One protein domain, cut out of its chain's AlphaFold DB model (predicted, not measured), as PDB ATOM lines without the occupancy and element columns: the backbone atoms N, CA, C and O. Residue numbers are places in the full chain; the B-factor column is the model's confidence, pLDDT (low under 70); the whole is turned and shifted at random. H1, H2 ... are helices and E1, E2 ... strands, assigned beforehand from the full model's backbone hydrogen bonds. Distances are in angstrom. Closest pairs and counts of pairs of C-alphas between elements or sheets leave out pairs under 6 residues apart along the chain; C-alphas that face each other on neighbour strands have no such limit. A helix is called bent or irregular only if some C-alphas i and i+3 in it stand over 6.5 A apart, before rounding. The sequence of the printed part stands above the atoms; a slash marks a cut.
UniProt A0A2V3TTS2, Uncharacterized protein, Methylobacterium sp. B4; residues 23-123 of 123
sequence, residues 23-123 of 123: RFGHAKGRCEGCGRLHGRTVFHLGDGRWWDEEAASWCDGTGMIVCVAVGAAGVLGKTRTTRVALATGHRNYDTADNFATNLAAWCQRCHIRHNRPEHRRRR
ATOM      1  N   ARG A  23     -42.667  38.580 -36.758       95.88
ATOM      2  CA  ARG A  23     -43.224  39.116 -35.503       95.88
ATOM      3  C   ARG A  23     -44.653  39.613 -35.633       95.88
ATOM      4  O   ARG A  23     -45.433  39.410 -34.709       95.88
ATOM      5  N   PHE A  24     -44.988  40.285 -36.726       96.25
ATOM      6  CA  PHE A  24     -46.259  40.998 -36.866       96.25
ATOM      7  C   PHE A  24     -47.182  40.384 -37.914       96.25
ATOM      8  O   PHE A  24     -48.393  40.487 -37.760       96.25
ATOM      9  N   GLY A  25     -46.634  39.697 -38.919       94.44
ATOM     10  CA  GLY A  25     -47.414  38.910 -39.873       94.44
ATOM     11  C   GLY A  25     -47.769  37.540 -39.298       94.44
ATOM     12  O   GLY A  25     -48.906  37.309 -38.898       94.44
ATOM     13  N   HIS A  26     -46.779  36.647 -39.205       93.31
ATOM     14  CA  HIS A  26     -46.971  35.258 -38.768       93.31
ATOM     15  C   HIS A  26     -47.482  35.173 -37.325       93.31
ATOM     16  O   HIS A  26     -48.558  34.640 -37.060       93.31
ATOM     17  N   ALA A  27     -46.744  35.766 -36.386       94.56
ATOM     18  CA  ALA A  27     -47.060  35.675 -34.968       94.56
ATOM     19  C   ALA A  27     -48.111  36.696 -34.497       94.56
ATOM     20  O   ALA A  27     -48.458  36.716 -33.316       94.56
ATOM     21  N   LYS A  28     -48.609  37.570 -35.389       95.94
ATOM     22  CA  LYS A  28     -49.624  38.603 -35.091       95.94
ATOM     23  C   LYS A  28     -49.286  39.475 -33.871       95.94
ATOM     24  O   LYS A  28     -50.160  39.872 -33.106       95.94
ATOM     25  N   GLY A  29     -47.999  39.733 -33.638       95.69
ATOM     26  CA  GLY A  29     -47.522  40.498 -32.489       95.69
ATOM     27  C   GLY A  29     -47.592  39.753 -31.154       95.69
ATOM     28  O   GLY A  29     -47.436  40.390 -30.114       95.69
ATOM     29  N   ARG A  30     -47.798  38.432 -31.145       96.12
ATOM     30  CA  ARG A  30     -47.805  37.589 -29.940       96.12
ATOM     31  C   ARG A  30     -46.535  36.751 -29.853       96.12
ATOM     32  O   ARG A  30     -45.966  36.323 -30.850       96.12
ATOM     33  N   CYS A  31     -46.070  36.508 -28.635       96.44
ATOM     34  CA  CYS A  31     -44.993  35.555 -28.405       96.44
ATOM     35  C   CYS A  31     -45.489  34.132 -28.686       96.44
ATOM     36  O   CYS A  31     -46.360  33.647 -27.973       96.44
ATOM     37  N   GLU A  32     -44.855  33.409 -29.603       96.12
ATOM     38  CA  GLU A  32     -45.266  32.040 -29.953       96.12
ATOM     39  C   GLU A  32     -45.049  31.021 -28.823       96.12
ATOM     40  O   GLU A  32     -45.634  29.948 -28.835       96.12
ATOM     41  N   GLY A  33     -44.222  31.348 -27.825       94.12
ATOM     42  CA  GLY A  33     -44.011  30.484 -26.658       94.12
ATOM     43  C   GLY A  33     -44.871  30.788 -25.424       94.12
ATOM     44  O   GLY A  33     -44.864  29.984 -24.503       94.12
ATOM     45  N   CYS A  34     -45.507  31.961 -25.319       94.00
ATOM     46  CA  CYS A  34     -46.294  32.308 -24.117       94.00
ATOM     47  C   CYS A  34     -47.480  33.247 -24.353       94.00
ATOM     48  O   CYS A  34     -48.084  33.691 -23.388       94.00
ATOM     49  N   GLY A  35     -47.772  33.639 -25.591       94.44
ATOM     50  CA  GLY A  35     -48.920  34.482 -25.934       94.44
ATOM     51  C   GLY A  35     -48.753  35.986 -25.696       94.44
ATOM     52  O   GLY A  35     -49.469  36.763 -26.320       94.44
ATOM     53  N   ARG A  36     -47.786  36.429 -24.875       95.00
ATOM     54  CA  ARG A  36     -47.599  37.857 -24.542       95.00
ATOM     55  C   ARG A  36     -47.535  38.766 -25.773       95.00
ATOM     56  O   ARG A  36     -46.720  38.536 -26.671       95.00
ATOM     57  N   LEU A  37     -48.327  39.833 -25.742       95.44
ATOM     58  CA  LEU A  37     -48.434  40.827 -26.807       95.44
ATOM     59  C   LEU A  37     -47.256  41.803 -26.832       95.44
ATOM     60  O   LEU A  37     -46.835  42.326 -25.801       95.44
ATOM     61  N   HIS A  38     -46.759  42.095 -28.029       95.75
ATOM     62  CA  HIS A  38     -45.725  43.092 -28.270       95.75
ATOM     63  C   HIS A  38     -46.161  44.490 -27.816       95.75
ATOM     64  O   HIS A  38     -47.292  44.908 -28.039       95.75
ATOM     65  N   GLY A  39     -45.246  45.242 -27.205       94.56
ATOM     66  CA  GLY A  39     -45.458  46.640 -26.829       94.56
ATOM     67  C   GLY A  39     -46.296  46.847 -25.567       94.56
ATOM     68  O   GLY A  39     -46.230  47.936 -24.997       94.56
ATOM     69  N   ARG A  40     -47.014  45.819 -25.093       94.56
ATOM     70  CA  ARG A  40     -47.799  45.854 -23.856       94.56
ATOM     71  C   ARG A  40     -46.912  45.742 -22.617       94.56
ATOM     72  O   ARG A  40     -45.867  45.086 -22.632       94.56
ATOM     73  N   THR A  41     -47.348  46.371 -21.534       94.81
ATOM     74  CA  THR A  41     -46.754  46.202 -20.205       94.81
ATOM     75  C   THR A  41     -47.531  45.121 -19.477       94.81
ATOM     76  O   THR A  41     -48.724  45.278 -19.257       94.81
ATOM     77  N   VAL A  42     -46.864  44.026 -19.113       92.88
ATOM     78  CA  VAL A  42     -47.496  42.907 -18.398       92.88
ATOM     79  C   VAL A  42     -47.033  42.859 -16.949       92.88
ATOM     80  O   VAL A  42     -45.850  43.077 -16.662       92.88
ATOM     81  N   PHE A  43     -47.951  42.517 -16.050       91.81
ATOM     82  CA  PHE A  43     -47.647  42.187 -14.660       91.81
ATOM     83  C   PHE A  43     -47.204  40.728 -14.569       91.81
ATOM     84  O   PHE A  43     -47.791  39.854 -15.204       91.81
ATOM     85  N   HIS A  44     -46.156  40.437 -13.805       91.31
ATOM     86  CA  HIS A  44     -45.668  39.075 -13.617       91.31
ATOM     87  C   HIS A  44     -45.075  38.858 -12.227       91.31
ATOM     88  O   HIS A  44     -44.529  39.773 -11.616       91.31
ATOM     89  N   LEU A  45     -45.101  37.607 -11.766       87.81
ATOM     90  CA  LEU A  45     -44.619  37.219 -10.431       87.81
ATOM     91  C   LEU A  45     -43.136  36.815 -10.409       87.81
ATOM     92  O   LEU A  45     -42.569  36.531  -9.359       87.81
ATOM     93  N   GLY A  46     -42.486  36.780 -11.577       84.44
ATOM     94  CA  GLY A  46     -41.057  36.455 -11.718       84.44
ATOM     95  C   GLY A  46     -40.751  34.955 -11.792       84.44
ATOM     96  O   GLY A  46     -39.743  34.577 -12.380       84.44
ATOM     97  N   ASP A  47     -41.655  34.103 -11.315       83.31
ATOM     98  CA  ASP A  47     -41.614  32.641 -11.486       83.31
ATOM     99  C   ASP A  47     -42.011  32.184 -12.906       83.31
ATOM    100  O   ASP A  47     -41.734  31.063 -13.329       83.31
ATOM    101  N   GLY A  48     -42.618  33.079 -13.683       85.12
ATOM    102  CA  GLY A  48     -43.101  32.819 -15.033       85.12
ATOM    103  C   GLY A  48     -44.578  33.118 -15.216       85.12
ATOM    104  O   GLY A  48     -44.967  33.370 -16.354       85.12
ATOM    105  N   ARG A  49     -45.350  33.173 -14.124       91.12
ATOM    106  CA  ARG A  49     -46.753  33.581 -14.153       91.12
ATOM    107  C   ARG A  49     -46.889  35.062 -14.474       91.12
ATOM    108  O   ARG A  49     -46.082  35.880 -14.017       91.12
ATOM    109  N   TRP A  50     -47.886  35.400 -15.275       92.12
ATOM    110  CA  TRP A  50     -48.169  36.759 -15.721       92.12
ATOM    111  C   TRP A  50     -49.662  36.989 -15.902       92.12
ATOM    112  O   TRP A  50     -50.405  36.047 -16.132       92.12
ATOM    113  N   TRP A  51     -50.086  38.237 -15.755       91.12
ATOM    114  CA  TRP A  51     -51.471  38.634 -15.952       91.12
ATOM    115  C   TRP A  51     -51.732  38.897 -17.430       91.12
ATOM    116  O   TRP A  51     -51.070  39.753 -18.028       91.12
ATOM    117  N   ASP A  52     -52.685  38.166 -17.992       90.38
ATOM    118  CA  ASP A  52     -53.243  38.432 -19.306       90.38
ATOM    119  C   ASP A  52     -54.474  39.329 -19.159       90.38
ATOM    120  O   ASP A  52     -55.487  38.945 -18.572       90.38
ATOM    121  N   GLU A  53     -54.356  40.548 -19.680       86.62
ATOM    122  CA  GLU A  53     -55.419  41.548 -19.651       86.62
ATOM    123  C   GLU A  53     -56.580  41.178 -20.583       86.62
ATOM    124  O   GLU A  53     -57.725  41.457 -20.244       86.62
ATOM    125  N   GLU A  54     -56.321  40.499 -21.709       86.44
ATOM    126  CA  GLU A  54     -57.377  40.095 -22.650       86.44
ATOM    127  C   GLU A  54     -58.217  38.944 -22.092       86.44
ATOM    128  O   GLU A  54     -59.436  38.933 -22.243       86.44
ATOM    129  N   ALA A  55     -57.570  37.986 -21.426       86.06
ATOM    130  CA  ALA A  55     -58.244  36.861 -20.778       86.06
ATOM    131  C   ALA A  55     -58.721  37.182 -19.349       86.06
ATOM    132  O   ALA A  55     -59.317  36.320 -18.698       86.06
ATOM    133  N   ALA A  56     -58.410  38.380 -18.838       87.75
ATOM    134  CA  ALA A  56     -58.620  38.793 -17.449       87.75
ATOM    135  C   ALA A  56     -58.193  37.713 -16.433       87.75
ATOM    136  O   ALA A  56     -58.898  37.426 -15.465       87.75
ATOM    137  N   SER A  57     -57.059  37.060 -16.701       89.38
ATOM    138  CA  SER A  57     -56.645  35.839 -16.010       89.38
ATOM    139  C   SER A  57     -55.136  35.773 -15.821       89.38
ATOM    140  O   SER A  57     -54.355  36.355 -16.572       89.38
ATOM    141  N   TRP A  58     -54.698  35.009 -14.820       90.25
ATOM    142  CA  TRP A  58     -53.291  34.649 -14.701       90.25
ATOM    143  C   TRP A  58     -52.955  33.536 -15.683       90.25
ATOM    144  O   TRP A  58     -53.640  32.522 -15.741       90.25
ATOM    145  N   CYS A  59     -51.856  33.706 -16.402       91.88
ATOM    146  CA  CYS A  59     -51.283  32.725 -17.302       91.88
ATOM    147  C   CYS A  59     -49.931  32.259 -16.768       91.88
ATOM    148  O   CYS A  59     -49.189  33.014 -16.133       91.88
ATOM    149  N   ASP A  60     -49.584  31.008 -17.024       91.06
ATOM    150  CA  ASP A  60     -48.288  30.454 -16.680       91.06
ATOM    151  C   ASP A  60     -47.191  30.895 -17.671       91.06
ATOM    152  O   ASP A  60     -47.362  31.740 -18.556       91.06
ATOM    153  N   GLY A  61     -46.014  30.289 -17.531       87.81
ATOM    154  CA  GLY A  61     -44.887  30.565 -18.406       87.81
ATOM    155  C   GLY A  61     -45.035  30.093 -19.858       87.81
ATOM    156  O   GLY A  61     -44.144  30.434 -20.640       87.81
ATOM    157  N   THR A  62     -46.064  29.310 -20.178       90.19
ATOM    158  CA  THR A  62     -46.388  28.765 -21.508       90.19
ATOM    159  C   THR A  62     -47.599  29.450 -22.147       90.19
ATOM    160  O   THR A  62     -47.823  29.296 -23.342       90.19
ATOM    161  N   GLY A  63     -48.310  30.291 -21.389       89.00
ATOM    162  CA  GLY A  63     -49.518  30.983 -21.842       89.00
ATOM    163  C   GLY A  63     -50.811  30.256 -21.471       89.00
ATOM    164  O   GLY A  63     -51.878  30.686 -21.892       89.00
ATOM    165  N   MET A  64     -50.733  29.185 -20.680       90.06
ATOM    166  CA  MET A  64     -51.902  28.472 -20.177       90.06
ATOM    167  C   MET A  64     -52.504  29.210 -18.984       90.06
ATOM    168  O   MET A  64     -51.776  29.616 -18.076       90.06
ATOM    169  N   ILE A  65     -53.828  29.353 -18.971       89.44
ATOM    170  CA  ILE A  65     -54.560  29.985 -17.869       89.44
ATOM    171  C   ILE A  65     -54.407  29.141 -16.598       89.44
ATOM    172  O   ILE A  65     -54.547  27.919 -16.619       89.44
ATOM    173  N   VAL A  66     -54.121  29.804 -15.479       87.75
ATOM    174  CA  VAL A  66     -53.958  29.199 -14.159       87.75
ATOM    175  C   VAL A  66     -54.771  29.948 -13.113       87.75
ATOM    176  O   VAL A  66     -54.731  31.174 -13.014       87.75
ATOM    177  N   CYS A  67     -55.467  29.198 -12.264       78.38
ATOM    178  CA  CYS A  67     -56.125  29.757 -11.092       78.38
ATOM    179  C   CYS A  67     -55.066  30.093 -10.035       78.38
ATOM    180  O   CYS A  67     -54.407  29.206  -9.489       78.38
ATOM    181  N   VAL A  68     -54.889  31.377  -9.734       70.94
ATOM    182  CA  VAL A  68     -54.079  31.816  -8.592       70.94
ATOM    183  C   VAL A  68     -55.021  31.995  -7.409       70.94
ATOM    184  O   VAL A  68     -55.966  32.776  -7.496       70.94
ATOM    185  N   ALA A  69     -54.784  31.262  -6.318       62.88
ATOM    186  CA  ALA A  69     -55.601  31.369  -5.113       62.88
ATOM    187  C   ALA A  69     -55.628  32.824  -4.613       62.88
ATOM    188  O   ALA A  69     -54.581  33.419  -4.331       62.88
ATOM    189  N   VAL A  70     -56.832  33.390  -4.519       53.69
ATOM    190  CA  VAL A  70     -57.062  34.718  -3.946       53.69
ATOM    191  C   VAL A  70     -56.577  34.686  -2.495       53.69
ATOM    192  O   VAL A  70     -57.022  33.853  -1.714       53.69
ATOM    193  N   GLY A  71     -55.615  35.546  -2.146       53.25
ATOM    194  CA  GLY A  71     -55.025  35.584  -0.802       53.25
ATOM    195  C   GLY A  71     -53.709  34.817  -0.625       53.25
ATOM    196  O   GLY A  71     -53.185  34.792   0.486       53.25
ATOM    197  N   ALA A  72     -53.116  34.251  -1.686       56.59
ATOM    198  CA  ALA A  72     -51.728  33.789  -1.623       56.59
ATOM    199  C   ALA A  72     -50.814  34.969  -1.238       56.59
ATOM    200  O   ALA A  72     -50.570  35.882  -2.035       56.59
ATOM    201  N   ALA A  73     -50.349  34.975   0.013       44.25
ATOM    202  CA  ALA A  73     -49.522  36.033   0.571       44.25
ATOM    203  C   ALA A  73     -48.329  36.320  -0.361       44.25
ATOM    204  O   ALA A  73     -47.484  35.461  -0.612       44.25
ATOM    205  N   GLY A  74     -48.279  37.538  -0.910       55.03
ATOM    206  CA  GLY A  74     -47.154  38.010  -1.718       55.03
ATOM    207  C   GLY A  74     -47.398  38.200  -3.218       55.03
ATOM    208  O   GLY A  74     -46.443  38.568  -3.899       55.03
ATOM    209  N   VAL A  75     -48.623  38.032  -3.742       60.19
ATOM    210  CA  VAL A  75     -48.939  38.417  -5.140       60.19
ATOM    211  C   VAL A  75     -48.632  39.903  -5.362       60.19
ATOM    212  O   VAL A  75     -47.818  40.232  -6.219       60.19
ATOM    213  N   LEU A  76     -49.171  40.805  -4.536       59.94
ATOM    214  CA  LEU A  76     -48.914  42.248  -4.665       59.94
ATOM    215  C   LEU A  76     -47.459  42.631  -4.339       59.94
ATOM    216  O   LEU A  76     -46.873  43.449  -5.038       59.94
ATOM    217  N   GLY A  77     -46.840  41.988  -3.342       66.81
ATOM    218  CA  GLY A  77     -45.461  42.286  -2.927       66.81
ATOM    219  C   GLY A  77     -44.367  41.799  -3.890       66.81
ATOM    220  O   GLY A  77     -43.239  42.280  -3.824       66.81
ATOM    221  N   LYS A  78     -44.672  40.849  -4.788       73.62
ATOM    222  CA  LYS A  78     -43.718  40.304  -5.778       73.62
ATOM    223  C   LYS A  78     -44.075  40.649  -7.223       73.62
ATOM    224  O   LYS A  78     -43.328  40.274  -8.131       73.62
ATOM    225  N   THR A  79     -45.189  41.343  -7.452       84.31
ATOM    226  CA  THR A  79     -45.596  41.736  -8.800       84.31
ATOM    227  C   THR A  79     -44.605  42.743  -9.367       84.31
ATOM    228  O   THR A  79     -44.348  43.798  -8.796       84.31
ATOM    229  N   ARG A  80     -44.041  42.401 -10.522       89.56
ATOM    230  CA  ARG A  80     -43.178  43.265 -11.324       89.56
ATOM    231  C   ARG A  80     -43.848  43.533 -12.658       89.56
ATOM    232  O   ARG A  80     -44.634  42.718 -13.138       89.56
ATOM    233  N   THR A  81     -43.502  44.651 -13.275       92.44
ATOM    234  CA  THR A  81     -43.944  44.987 -14.626       92.44
ATOM    235  C   THR A  81     -42.800  44.805 -15.610       92.44
ATOM    236  O   THR A  81     -41.639  45.066 -15.305       92.44
ATOM    237  N   THR A  82     -43.122  44.341 -16.815       93.38
ATOM    238  CA  THR A  82     -42.171  44.300 -17.929       93.38
ATOM    239  C   THR A  82     -42.873  44.749 -19.200       93.38
ATOM    240  O   THR A  82     -43.929  44.217 -19.546       93.38
ATOM    241  N   ARG A  83     -42.256  45.679 -19.936       95.56
ATOM    242  CA  ARG A  83     -42.671  45.996 -21.305       95.56
ATOM    243  C   ARG A  83     -42.210  44.890 -22.247       95.56
ATOM    244  O   ARG A  83     -41.012  44.617 -22.368       95.56
ATOM    245  N   VAL A  84     -43.159  44.240 -22.907       95.25
ATOM    246  CA  VAL A  84     -42.895  43.101 -23.784       95.25
ATOM    247  C   VAL A  84     -42.307  43.593 -25.102       95.25
ATOM    248  O   VAL A  84     -42.920  44.367 -25.832       95.25
ATOM    249  N   ALA A  85     -41.124  43.092 -25.431       95.25
ATOM    250  CA  ALA A  85     -40.495  43.264 -26.730       95.25
ATOM    251  C   ALA A  85     -40.318  41.890 -27.377       95.25
ATOM    252  O   ALA A  85     -39.785  40.966 -26.758       95.25
ATOM    253  N   LEU A  86     -40.768  41.773 -28.626       96.50
ATOM    254  CA  LEU A  86     -40.617  40.560 -29.418       96.50
ATOM    255  C   LEU A  86     -39.361  40.677 -30.270       96.50
ATOM    256  O   LEU A  86     -39.119  41.714 -30.895       96.50
ATOM    257  N   ALA A  87     -38.610  39.589 -30.312       95.19
ATOM    258  CA  ALA A  87     -37.489  39.375 -31.206       95.19
ATOM    259  C   ALA A  87     -37.739  38.106 -32.023       95.19
ATOM    260  O   ALA A  87     -38.367  37.168 -31.533       95.19
ATOM    261  N   THR A  88     -37.245  38.091 -33.256       94.62
ATOM    262  CA  THR A  88     -37.213  36.877 -34.072       94.62
ATOM    263  C   THR A  88     -35.999  36.046 -33.681       94.62
ATOM    264  O   THR A  88     -34.906  36.600 -33.547       94.62
ATOM    265  N   GLY A  89     -36.194  34.744 -33.491       92.75
ATOM    266  CA  GLY A  89     -35.127  33.786 -33.217       92.75
ATOM    267  C   GLY A  89     -35.323  32.482 -33.985       92.75
ATOM    268  O   GLY A  89     -36.444  32.142 -34.361       92.75
ATOM    269  N   HIS A  90     -34.218  31.777 -34.208       93.44
ATOM    270  CA  HIS A  90     -34.158  30.471 -34.864       93.44
ATOM    271  C   HIS A  90     -34.519  29.351 -33.882       93.44
ATOM    272  O   HIS A  90     -33.928  29.254 -32.803       93.44
ATOM    273  N   ARG A  91     -35.465  28.478 -34.245       93.69
ATOM    274  CA  ARG A  91     -35.907  27.344 -33.414       93.69
ATOM    275  C   ARG A  91     -34.794  26.315 -33.233       93.69
ATOM    276  O   ARG A  91     -34.597  25.840 -32.116       93.69
ATOM    277  N   ASN A  92     -34.066  26.000 -34.302       91.44
ATOM    278  CA  ASN A  92     -32.992  25.001 -34.316       91.44
ATOM    279  C   ASN A  92     -31.613  25.528 -33.878       91.44
ATOM    280  O   ASN A  92     -30.649  24.771 -33.924       91.44
ATOM    281  N   TYR A  93     -31.509  26.788 -33.438       87.75
ATOM    282  CA  TYR A  93     -30.253  27.454 -33.053       87.75
ATOM    283  C   TYR A  93     -29.240  27.688 -34.188       87.75
ATOM    284  O   TYR A  93     -28.201  28.308 -33.936       87.75
ATOM    285  N   ASP A  94     -29.533  27.243 -35.410       87.56
ATOM    286  CA  ASP A  94     -28.719  27.508 -36.589       87.56
ATOM    287  C   ASP A  94     -29.071  28.887 -37.153       87.56
ATOM    288  O   ASP A  94     -30.193  29.134 -37.589       87.56
ATOM    289  N   THR A  95     -28.102  29.801 -37.127       85.56
ATOM    290  CA  THR A  95     -28.282  31.174 -37.609       85.56
ATOM    291  C   THR A  95     -28.305  31.291 -39.132       85.56
ATOM    292  O   THR A  95     -28.691  32.347 -39.626       85.56
ATOM    293  N   ALA A  96     -27.885  30.258 -39.869       86.44
ATOM    294  CA  ALA A  96     -27.893  30.252 -41.332       86.44
ATOM    295  C   ALA A  96     -29.245  29.802 -41.924       86.44
ATOM    296  O   ALA A  96     -29.581  30.172 -43.051       86.44
ATOM    297  N   ASP A  97     -30.043  29.049 -41.164       90.12
ATOM    298  CA  ASP A  97     -31.357  28.558 -41.582       90.12
ATOM    299  C   ASP A  97     -32.439  29.636 -41.401       90.12
ATOM    300  O   ASP A  97     -33.117  29.722 -40.376       90.12
ATOM    301  N   ASN A  98     -32.621  30.470 -42.421       89.06
ATOM    302  CA  ASN A  98     -33.576  31.579 -42.397       89.06
ATOM    303  C   ASN A  98     -34.963  31.218 -42.965       89.06
ATOM    304  O   ASN A  98     -35.742  32.117 -43.293       89.06
ATOM    305  N   PHE A  99     -35.304  29.927 -43.078       89.88
ATOM    306  CA  PHE A  99     -36.640  29.525 -43.522       89.88
ATOM    307  C   PHE A  99     -37.707  29.968 -42.514       89.88
ATOM    308  O   PHE A  99     -37.545  29.833 -41.300       89.88
ATOM    309  N   ALA A 100     -38.844  30.465 -43.012       87.75
ATOM    310  CA  ALA A 100     -39.919  31.003 -42.174       87.75
ATOM    311  C   ALA A 100     -40.429  30.004 -41.117       87.75
ATOM    312  O   ALA A 100     -40.816  30.409 -40.025       87.75
ATOM    313  N   THR A 101     -40.382  28.704 -41.414       91.31
ATOM    314  CA  THR A 101     -40.744  27.610 -40.500       91.31
ATOM    315  C   THR A 101     -39.776  27.461 -39.323       91.31
ATOM    316  O   THR A 101     -40.194  27.095 -38.221       91.31
ATOM    317  N   ASN A 102     -38.494  27.772 -39.526       94.12
ATOM    318  CA  ASN A 102     -37.473  27.749 -38.483       94.12
ATOM    319  C   ASN A 102     -37.452  29.042 -37.653       94.12
ATOM    320  O   ASN A 102     -36.930  29.062 -36.540       94.12
ATOM    321  N   LEU A 103     -38.039  30.128 -38.149       94.19
ATOM    322  CA  LEU A 103     -38.128  31.380 -37.412       94.19
ATOM    323  C   LEU A 103     -39.347  31.393 -36.480       94.19
ATOM    324  O   LEU A 103     -40.397  30.813 -36.755       94.19
ATOM    325  N   ALA A 104     -39.202  32.069 -35.346       96.12
ATOM    326  CA  ALA A 104     -40.280  32.263 -34.386       96.12
ATOM    327  C   ALA A 104     -40.190  33.636 -33.721       96.12
ATOM    328  O   ALA A 104     -39.100  34.182 -33.517       96.12
ATOM    329  N   ALA A 105     -41.340  34.190 -33.336       97.19
ATOM    330  CA  ALA A 105     -41.403  35.412 -32.543       97.19
ATOM    331  C   ALA A 105     -41.408  35.103 -31.037       97.19
ATOM    332  O   ALA A 105     -42.355  34.518 -30.506       97.19
ATOM    333  N   TRP A 106     -40.385  35.554 -30.311       96.62
ATOM    334  CA  TRP A 106     -40.260  35.332 -28.868       96.62
ATOM    335  C   TRP A 106     -40.170  36.632 -28.075       96.62
ATOM    336  O   TRP A 106     -39.461  37.565 -28.449       96.62
ATOM    337  N   CYS A 107     -40.842  36.676 -26.921       95.44
ATOM    338  CA  CYS A 107     -40.631  37.726 -25.926       95.44
ATOM    339  C   CYS A 107     -39.267  37.574 -25.241       95.44
ATOM    340  O   CYS A 107     -38.668  36.496 -25.280       95.44
ATOM    341  N   GLN A 108     -38.801  38.615 -24.538       93.19
ATOM    342  CA  GLN A 108     -37.491  38.592 -23.869       93.19
ATOM    343  C   GLN A 108     -37.300  37.347 -22.980       93.19
ATOM    344  O   GLN A 108     -36.247  36.713 -23.023       93.19
ATOM    345  N   ARG A 109     -38.331  36.955 -22.218       93.12
ATOM    346  CA  ARG A 109     -38.291  35.783 -21.331       93.12
ATOM    347  C   ARG A 109     -38.161  34.471 -22.105       93.12
ATOM    348  O   ARG A 109     -37.253  33.692 -21.818       93.12
ATOM    349  N   CYS A 110     -39.070  34.210 -23.045       94.44
ATOM    350  CA  CYS A 110     -39.066  32.955 -23.803       94.44
ATOM    351  C   CYS A 110     -37.801  32.831 -24.649       94.44
ATOM    352  O   CYS A 110     -37.205  31.762 -24.681       94.44
ATOM    353  N   HIS A 111     -37.325  33.940 -25.211       93.94
ATOM    354  CA  HIS A 111     -36.086  33.971 -25.973       93.94
ATOM    355  C   HIS A 111     -34.861  33.609 -25.118       93.94
ATOM    356  O   HIS A 111     -34.019  32.818 -25.536       93.94
ATOM    357  N   ILE A 112     -34.743  34.155 -23.901       91.81
ATOM    358  CA  ILE A 112     -33.650  33.796 -22.981       91.81
ATOM    359  C   ILE A 112     -33.753  32.327 -22.558       91.81
ATOM    360  O   ILE A 112     -32.738  31.638 -22.485       91.81
ATOM    361  N   ARG A 113     -34.969  31.839 -22.282       92.69
ATOM    362  CA  ARG A 113     -35.200  30.445 -21.885       92.69
ATOM    363  C   ARG A 113     -34.817  29.471 -22.999       92.69
ATOM    364  O   ARG A 113     -34.144  28.492 -22.691       92.69
ATOM    365  N   HIS A 114     -35.210  29.761 -24.241       92.69
ATOM    366  CA  HIS A 114     -34.869  28.951 -25.411       92.69
ATOM    367  C   HIS A 114     -33.361  28.887 -25.616       92.69
ATOM    368  O   HIS A 114     -32.810  27.805 -25.706       92.69
ATOM    369  N   ASN A 115     -32.662  30.022 -25.570       89.56
ATOM    370  CA  ASN A 115     -31.222  30.053 -25.847       89.56
ATOM    371  C   ASN A 115     -30.345  29.544 -24.690       89.56
ATOM    372  O   ASN A 115     -29.148  29.318 -24.873       89.56
ATOM    373  N   ARG A 116     -30.893  29.384 -23.478       90.19
ATOM    374  CA  ARG A 116     -30.121  29.005 -22.282       90.19
ATOM    375  C   ARG A 116     -29.360  27.676 -22.426       90.19
ATOM    376  O   ARG A 116     -28.204  27.656 -22.001       90.19
ATOM    377  N   PRO A 117     -29.937  26.580 -22.960       88.50
ATOM    378  CA  PRO A 117     -29.215  25.324 -23.154       88.50
ATOM    379  C   PRO A 117     -28.049  25.486 -24.129       88.50
ATOM    380  O   PRO A 117     -26.943  25.053 -23.825       88.50
ATOM    381  N   GLU A 118     -28.258  26.187 -25.243       86.44
ATOM    382  CA  GLU A 118     -27.216  26.407 -26.249       86.44
ATOM    383  C   GLU A 118     -26.078  27.293 -25.721       86.44
ATOM    384  O   GLU A 118     -24.900  26.994 -25.895       86.44
ATOM    385  N   HIS A 119     -26.404  28.343 -24.962       85.88
ATOM    386  CA  HIS A 119     -25.396  29.164 -24.285       85.88
ATOM    387  C   HIS A 119     -24.598  28.406 -23.222       85.88
ATOM    388  O   HIS A 119     -23.482  28.817 -22.911       85.88
ATOM    389  N   ARG A 120     -25.161  27.340 -22.642       88.06
ATOM    390  CA  ARG A 120     -24.429  26.443 -21.740       88.06
ATOM    391  C   ARG A 120     -23.525  25.479 -22.502       88.06
ATOM    392  O   ARG A 120     -22.459  25.187 -21.994       88.06
ATOM    393  N   ARG A 121     -23.930  25.015 -23.690       84.81
ATOM    394  CA  ARG A 121     -23.122  24.119 -24.539       84.81
ATOM    395  C   ARG A 121     -21.874  24.790 -25.112       84.81
ATOM    396  O   ARG A 121     -20.867  24.125 -25.286       84.81
ATOM    397  N   ARG A 122     -21.945  26.088 -25.423       80.38
ATOM    398  CA  ARG A 122     -20.833  26.863 -26.014       80.38
ATOM    399  C   ARG A 122     -19.869  27.479 -24.984       80.38
ATOM    400  O   ARG A 122     -19.082  28.345 -25.358       80.38
ATOM    401  N   ARG A 123     -19.997  27.130 -23.702       72.94
ATOM    402  CA  ARG A 123     -19.112  27.569 -22.613       72.94
ATOM    403  C   ARG A 123     -18.239  26.412 -22.182       72.94
ATOM    404  O   ARG A 123     -17.063  26.698 -21.887       72.94
TER     405      ARG A 123
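This is residues 23 to 123 of the 123 residues of an uncharacterized protein of Methylobacterium sp. B4 (UniProt A0A2V3TTS2). The model has two lobes: one holds the antiparallel pair E1 and E4 with the small hairpin E2 and E3 beside it and H2 after a long loop, the other the longer hairpin E5 and E6 with H1 and H3. The two lobes are joined by the tight link from E4 to E5 and by residues 27 to 40. The printed part has 101 residues, with three named helices and six named strands in the order H1, E1, E2, E3, H2, E4, E5, E6, H3. The class is mixed, helices and strands, with under half of the residues in named elements, and the strands form three antiparallel sheets of two. The whole is only just compact, close to loose, with a radius of gyration of the C-alphas of 15.0 A and spans of 49 by 35 by 20 A.

H1, residues 23 to 26, begins at C-alpha 23 (-43.224, 39.116, -35.503); it is neither bent nor irregular, but only just: C-alphas 23 and 26 are 6.3 A apart. E1 is residues 41 to 44, E2 50 to 52, E3 57 to 59 and H2 75 to 78. E4, residues 80 to 83, measures 10.4 A; E5, residues 86 to 90, 13.2 A; and E6, residues 103 to 107, 13.4 A. H3, residues 108 to 121, measures 20.4 A and ends at C-alpha 121 (-23.122, 24.119, -24.539); it is irregular, with C-alphas 114 and 117 7.1 A apart.

Arg 23 of H1 and Ala 105 of E6 are the closest C-alphas of those two elements, at 5.1 A. E1 and E4 are antiparallel at 148 degrees, with N 44 and O 80 at 2.8 A. The closest C-alphas of E1 and E2 are those of His 44 and Trp 50, 4.0 A apart. E2 and E3 form a hairpin at 133 degrees, with N 52 and O 57 at 2.8 A. E4 runs on into E5 across a break of 2 residues, at 75 degrees. E5 and E6 form a hairpin at 142 degrees, with N 87 and O 106 at 2.9 A. The closest C-alphas of E5 and H3 are those of Leu 86 and Gln 108, at 6.7 A; E6 and H3 are near each other. H2 is apart from H3, and only just apart from E1, at 8.2 A. In H3, 8 of 10 O i to N i+4 pairs are within hydrogen-bond range; H1 and H2 are too short for such a pair.

The two C-alphas farthest apart are those of Gly 71 and Ala 96, at 49.1 A. The printed part has no cut. The links H1 to E1, E3 to H2 and E5 to E6 are long. The mean pLDDT of the printed part is 87.7; residues 69 to 77 are under 70.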